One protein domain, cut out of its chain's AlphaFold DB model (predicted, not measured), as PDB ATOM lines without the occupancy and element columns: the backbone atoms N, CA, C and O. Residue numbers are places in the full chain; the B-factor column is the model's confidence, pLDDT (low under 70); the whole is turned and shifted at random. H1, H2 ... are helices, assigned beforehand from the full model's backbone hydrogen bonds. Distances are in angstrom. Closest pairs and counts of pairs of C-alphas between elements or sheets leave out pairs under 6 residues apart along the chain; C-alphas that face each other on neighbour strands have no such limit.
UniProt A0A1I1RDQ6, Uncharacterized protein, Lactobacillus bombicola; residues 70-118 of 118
ATOM      1  N   SER A  70     178.687 227.045 148.192       59.62
ATOM      2  CA  SER A  70     178.125 225.738 147.869       59.62
ATOM      3  C   SER A  70     177.278 225.267 149.058       59.62
ATOM      4  O   SER A  70     177.549 225.623 150.208       59.62
ATOM      5  N   ALA A  71     176.236 224.467 148.815       60.81
ATOM      6  CA  ALA A  71     175.427 223.890 149.898       60.81
ATOM      7  C   ALA A  71     176.294 223.148 150.941       60.81
ATOM      8  O   ALA A  71     175.921 223.058 152.107       60.81
ATOM      9  N   ILE A  72     177.477 222.690 150.517       61.50
ATOM     10  CA  ILE A  72     178.508 222.053 151.336       61.50
ATOM     11  C   ILE A  72     179.106 223.051 152.339       61.50
ATOM     12  O   ILE A  72     179.088 222.778 153.531       61.50
ATOM     13  N   ASP A  73     179.518 224.246 151.899       64.19
ATOM     14  CA  ASP A  73     180.107 225.261 152.792       64.19
ATOM     15  C   ASP A  73     179.102 225.752 153.855       64.19
ATOM     16  O   ASP A  73     179.466 226.068 154.986       64.19
ATOM     17  N   THR A  74     177.813 225.821 153.500       67.06
ATOM     18  CA  THR A  74     176.745 226.169 154.459       67.06
ATOM     19  C   THR A  74     176.488 225.020 155.437       67.06
ATOM     20  O   THR A  74     176.262 225.254 156.624       67.06
ATOM     21  N   GLY A  75     176.550 223.778 154.948       67.88
ATOM     22  CA  GLY A  75     176.441 222.571 155.763       67.88
ATOM     23  C   GLY A  75     177.550 222.474 156.809       67.88
ATOM     24  O   GLY A  75     177.250 222.233 157.978       67.88
ATOM     25  N   ASP A  76     178.796 222.754 156.425       71.62
ATOM     26  CA  ASP A  76     179.951 222.730 157.330       71.62
ATOM     27  C   ASP A  76     179.829 223.784 158.438       71.62
ATOM     28  O   ASP A  76     180.092 223.492 159.604       71.62
ATOM     29  N   GLN A  77     179.339 224.988 158.123       72.94
ATOM     30  CA  GLN A  77     179.091 226.015 159.141       72.94
ATOM     31  C   GLN A  77     177.972 225.630 160.115       72.94
ATOM     32  O   GLN A  77     178.102 225.859 161.320       72.94
ATOM     33  N   ILE A  78     176.880 225.036 159.623       77.19
ATOM     34  CA  ILE A  78     175.787 224.549 160.479       77.19
ATOM     35  C   ILE A  78     176.294 223.422 161.384       77.19
ATOM     36  O   ILE A  78     176.046 223.452 162.590       77.19
ATOM     37  N   LEU A  79     177.042 222.467 160.828       77.12
ATOM     38  CA  LEU A  79     177.665 221.388 161.588       77.12
ATOM     39  C   LEU A  79     178.628 221.946 162.646       77.12
ATOM     40  O   LEU A  79     178.588 221.515 163.796       77.12
ATOM     41  N   GLY A  80     179.407 222.970 162.292       80.94
ATOM     42  CA  GLY A  80     180.282 223.689 163.212       80.94
ATOM     43  C   GLY A  80     179.528 224.305 164.392       80.94
ATOM     44  O   GLY A  80     179.902 224.082 165.544       80.94
ATOM     45  N   MET A  81     178.412 224.997 164.133       79.62
ATOM     46  CA  MET A  81     177.548 225.533 165.196       79.62
ATOM     47  C   MET A  81     176.960 224.432 166.089       79.62
ATOM     48  O   MET A  81     176.917 224.597 167.311       79.62
ATOM     49  N   ILE A  82     176.527 223.309 165.507       82.25
ATOM     50  CA  ILE A  82     175.989 222.163 166.258       82.25
ATOM     51  C   ILE A  82     177.066 221.570 167.172       82.25
ATOM     52  O   ILE A  82     176.800 221.337 168.351       82.25
ATOM     53  N   CYS A  83     178.288 221.376 166.673       85.38
ATOM     54  CA  CYS A  83     179.412 220.884 167.470       85.38
ATOM     55  C   CYS A  83     179.750 221.826 168.637       85.38
ATOM     56  O   CYS A  83     179.951 221.365 169.760       85.38
ATOM     57  N   CYS A  84     179.723 223.141 168.410       84.88
ATOM     58  CA  CYS A  84     179.903 224.140 169.463       84.88
ATOM     59  C   CYS A  84     178.811 224.067 170.550       84.88
ATOM     60  O   CYS A  84     179.124 224.118 171.741       84.88
ATOM     61  N   LEU A  85     177.542 223.914 170.155       85.38
ATOM     62  CA  LEU A  85     176.407 223.760 171.076       85.38
ATOM     63  C   LEU A  85     176.484 222.460 171.883       85.38
ATOM     64  O   LEU A  85     176.306 222.483 173.100       85.38
ATOM     65  N   LEU A  86     176.779 221.336 171.225       84.44
ATOM     66  CA  LEU A  86     176.951 220.043 171.889       84.44
ATOM     67  C   LEU A  86     178.123 220.075 172.871       84.44
ATOM     68  O   LEU A  86     177.995 219.577 173.985       84.44
ATOM     69  N   GLY A  87     179.230 220.718 172.499       83.81
ATOM     70  CA  GLY A  87     180.364 220.913 173.392       83.81
ATOM     71  C   GLY A  87     179.994 221.709 174.647       83.81
ATOM     72  O   GLY A  87     180.280 221.258 175.753       83.81
ATOM     73  N   LEU A  88     179.257 222.818 174.505       83.81
ATOM     74  CA  LEU A  88     178.732 223.578 175.650       83.81
ATOM     75  C   LEU A  88     177.817 222.736 176.548       83.81
ATOM     76  O   LEU A  88     177.943 222.794 177.772       83.81
ATOM     77  N   ILE A  89     176.919 221.943 175.960       83.19
ATOM     78  CA  ILE A  89     176.029 221.041 176.704       83.19
ATOM     79  C   ILE A  89     176.848 220.021 177.505       83.19
ATOM     80  O   ILE A  89     176.576 219.814 178.689       83.19
ATOM     81  N   THR A  90     177.876 219.426 176.905       84.31
ATOM     82  CA  THR A  90     178.750 218.459 177.580       84.31
ATOM     83  C   THR A  90     179.528 219.098 178.734       84.31
ATOM     84  O   THR A  90     179.600 218.519 179.819       84.31
ATOM     85  N   ILE A  91     180.037 220.322 178.560       83.31
ATOM     86  CA  ILE A  91     180.748 221.042 179.630       83.31
ATOM     87  C   ILE A  91     179.795 221.405 180.777       83.31
ATOM     88  O   ILE A  91     180.127 221.189 181.939       83.31
ATOM     89  N   ILE A  92     178.614 221.954 180.479       82.88
ATOM     90  CA  ILE A  92     177.718 222.520 181.502       82.88
ATOM     91  C   ILE A  92     176.867 221.438 182.179       82.88
ATOM     92  O   ILE A  92     176.739 221.430 183.404       82.88
ATOM     93  N   ILE A  93     176.255 220.551 181.392       84.00
ATOM     94  CA  ILE A  93     175.274 219.569 181.881       84.00
ATOM     95  C   ILE A  93     175.973 218.282 182.310       84.00
ATOM     96  O   ILE A  93     175.759 217.811 183.426       84.00
ATOM     97  N   ILE A  94     176.814 217.724 181.435       82.88
ATOM     98  CA  ILE A  94     177.504 216.447 181.687       82.88
ATOM     99  C   ILE A  94     178.715 216.653 182.611       82.88
ATOM    100  O   ILE A  94     179.124 215.719 183.297       82.88
ATOM    101  N   LYS A  95     179.234 217.888 182.698       80.56
ATOM    102  CA  LYS A  95     180.433 218.251 183.470       80.56
ATOM    103  C   LYS A  95     181.678 217.479 183.026       80.56
ATOM    104  O   LYS A  95     182.550 217.198 183.841       80.56
ATOM    105  N   ASP A  96     181.760 217.156 181.734       79.06
ATOM    106  CA  ASP A  96     182.953 216.577 181.112       79.06
ATOM    107  C   ASP A  96     183.659 217.641 180.251       79.06
ATOM    108  O   ASP A  96     183.329 217.825 179.072       79.06
ATOM    109  N   PRO A  97     184.622 218.381 180.831       76.81
ATOM    110  CA  PRO A  97     185.318 219.445 180.125       76.81
ATOM    111  C   PRO A  97     186.163 218.939 178.952       76.81
ATOM    112  O   PRO A  97     186.258 219.631 177.943       76.81
ATOM    113  N   CYS A  98     186.755 217.744 179.041       80.19
ATOM    114  CA  CYS A  98     187.659 217.228 178.009       80.19
ATOM    115  C   CYS A  98     186.913 216.932 176.705       80.19
ATOM    116  O   CYS A  98     187.281 217.445 175.645       80.19
ATOM    117  N   SER A  99     185.842 216.140 176.782       77.56
ATOM    118  CA  SER A  99     185.039 215.793 175.602       77.56
ATOM    119  C   SER A  99     184.303 217.013 175.045       77.56
ATOM    120  O   SER A  99     184.165 217.166 173.830       77.56
ATOM    121  N   GLY A 100     183.859 217.906 175.934       82.31
ATOM    122  CA  GLY A 100     183.199 219.145 175.552       82.31
ATOM    123  C   GLY A 100     184.112 220.099 174.782       82.31
ATOM    124  O   GLY A 100     183.718 220.587 173.726       82.31
ATOM    125  N   LEU A 101     185.348 220.305 175.247       81.94
ATOM    126  CA  LEU A 101     186.326 221.149 174.555       81.94
ATOM    127  C   LEU A 101     186.709 220.596 173.180       81.94
ATOM    128  O   LEU A 101     186.714 221.353 172.213       81.94
ATOM    129  N   LEU A 102     186.928 219.282 173.057       82.38
ATOM    130  CA  LEU A 102     187.223 218.644 171.765       82.38
ATOM    131  C   LEU A 102     186.111 218.877 170.730       82.38
ATOM    132  O   LEU A 102     186.390 219.180 169.568       82.38
ATOM    133  N   ALA A 103     184.845 218.772 171.149       82.94
ATOM    134  CA  ALA A 103     183.708 219.052 170.276       82.94
ATOM    135  C   ALA A 103     183.660 220.531 169.847       82.94
ATOM    136  O   ALA A 103     183.353 220.834 168.691       82.94
ATOM    137  N   MET A 104     184.004 221.454 170.750       83.56
ATOM    138  CA  MET A 104     184.045 222.887 170.444       83.56
ATOM    139  C   MET A 104     185.196 223.245 169.506       83.56
ATOM    140  O   MET A 104     184.974 224.013 168.573       83.56
ATOM    141  N   ASP A 105     186.383 222.669 169.694       81.81
ATOM    142  CA  ASP A 105     187.549 222.895 168.830       81.81
ATOM    143  C   ASP A 105     187.283 222.430 167.393       81.81
ATOM    144  O   ASP A 105     187.590 223.144 166.432       81.81
ATOM    145  N   PHE A 106     186.634 221.272 167.235       79.44
ATOM    146  CA  PHE A 106     186.187 220.796 165.927       79.44
ATOM    147  C   PHE A 106     185.141 221.736 165.308       79.44
ATOM    148  O   PHE A 106     185.246 222.100 164.135       79.44
ATOM    149  N   GLY A 107     184.174 222.196 166.108       81.81
ATOM    150  CA  GLY A 107     183.161 223.152 165.661       81.81
ATOM    151  C   GLY A 107     183.755 224.484 165.193       81.81
ATOM    152  O   GLY A 107     183.385 224.996 164.135       81.81
ATOM    153  N   PHE A 108     184.741 225.011 165.920       80.19
ATOM    154  CA  PHE A 108     185.453 226.229 165.537       80.19
ATOM    155  C   PHE A 108     186.261 226.063 164.252       80.19
ATOM    156  O   PHE A 108     186.251 226.973 163.420       80.19
ATOM    157  N   CYS A 109     186.916 224.917 164.048       79.25
ATOM    158  CA  CYS A 109     187.610 224.633 162.791       79.25
ATOM    159  C   CYS A 109     186.657 224.750 161.594       79.25
ATOM    160  O   CYS A 109     186.979 225.440 160.627       79.25
ATOM    161  N   LEU A 110     185.466 224.151 161.688       75.38
ATOM    162  CA  LEU A 110     184.447 224.200 160.634       75.38
ATOM    163  C   LEU A 110     183.878 225.609 160.404       75.38
ATOM    164  O   LEU A 110     183.595 225.984 159.271       75.38
ATOM    165  N   LEU A 111     183.751 226.415 161.461       73.00
ATOM    166  CA  LEU A 111     183.261 227.795 161.362       73.00
ATOM    167  C   LEU A 111     184.283 228.766 160.753       73.00
ATOM    168  O   LEU A 111     183.896 229.776 160.159       73.00
ATOM    169  N   ILE A 112     185.576 228.494 160.933       69.25
ATOM    170  CA  ILE A 112     186.676 229.384 160.532       69.25
ATOM    171  C   ILE A 112     187.262 229.004 159.163       69.25
ATOM    172  O   ILE A 112     187.862 229.858 158.496       69.25
ATOM    173  N   LEU A 113     187.095 227.752 158.729       63.50
ATOM    174  CA  LEU A 113     187.569 227.279 157.432       63.50
ATOM    175  C   LEU A 113     187.013 228.161 156.299       63.50
ATOM    176  O   LEU A 113     185.806 228.398 156.215       63.50
ATOM    177  N   PRO A 114     187.879 228.694 155.420       52.47
ATOM    178  CA  PRO A 114     187.395 229.387 154.242       52.47
ATOM    179  C   PRO A 114     186.669 228.424 153.306       52.47
ATOM    180  O   PRO A 114     187.082 227.267 153.213       52.47
ATOM    181  N   PRO A 115     185.656 228.906 152.561       52.56
ATOM    182  CA  PRO A 115     184.982 228.083 151.569       52.56
ATOM    183  C   PRO A 115     186.014 227.519 150.593       52.56
ATOM    184  O   PRO A 115     186.928 228.240 150.154       52.56
ATOM    185  N   VAL A 116     185.892 226.228 150.286       49.31
ATOM    186  CA  VAL A 116     186.842 225.532 149.415       49.31
ATOM    187  C   VAL A 116     186.770 226.191 148.041       49.31
ATOM    188  O   VAL A 116     185.749 226.133 147.359       49.31
ATOM    189  N   LYS A 117     187.856 226.853 147.627       43.38
ATOM    190  CA  LYS A 117     187.970 227.371 146.259       43.38
ATOM    191  C   LYS A 117     187.930 226.184 145.296       43.38
ATOM    192  O   LYS A 117     188.899 225.430 145.241       43.38
ATOM    193  N   LYS A 118     186.833 226.045 144.558       41.25
ATOM    194  CA  LYS A 118     186.843 225.376 143.256       41.25
ATOM    195  C   LYS A 118     187.347 226.346 142.195       41.25
ATOM    196  O   LYS A 118     186.986 227.544 142.276       41.25
TER     197      LYS A 118
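This is residues 70 to 118 of the 118 residues of an uncharacterized protein of Lactobacillus bombicola (UniProt A0A1I1RDQ6). This is a helical hairpin: the long helix H1 runs the one way, the chain turns tightly, and the shorter helix H2 folds back close beside it, nearly side by side along a rod. After H2 an unnamed tail, residues 113 to 118, runs on toward the end of the rod where H1 begins and adds to its length. The printed part has 49 residues with two named helices, H1 then H2, and no named strand; the class is all helix. It is only just loose, close to compact, with a radius of gyration of the C-alphas of 12.0 A, and the C-alphas span 41 by 14 by 10 A.

Start with H1, residues 71 to 94, and go on to H2, residues 97 to 112; the two touch, with 46 pairs of C-alphas within 8 A. Look at Gly 80 and Gly 107, whose C-alphas are the closest of the two helices, 3.8 A apart. The centres are 7.8 A apart, and the helices run opposite ways at a shallow tilt of 20 degrees, a helical hairpin. In both H1 and H2 you will find every O i to N i+4 pair within hydrogen-bond range.

Find C-alpha 71 at (175.427, 223.890, 149.898); from there H1 runs 32.7 A to C-alpha 94 at (177.504, 216.447, 181.687). Lys 95 and Asp 96 make the tight link. H2 then runs 22.0 A from Pro 97 to C-alpha 112 at (186.676, 229.384, 160.532).

The two C-alphas farthest apart are those of Lys 95 and Lys 118, the chain's last residue, at 41.3 A. The printed part has no cut. Its mean pLDDT is 74.7, and the model's confidence is under 70 at residues 70 to 75 and 112 to 118.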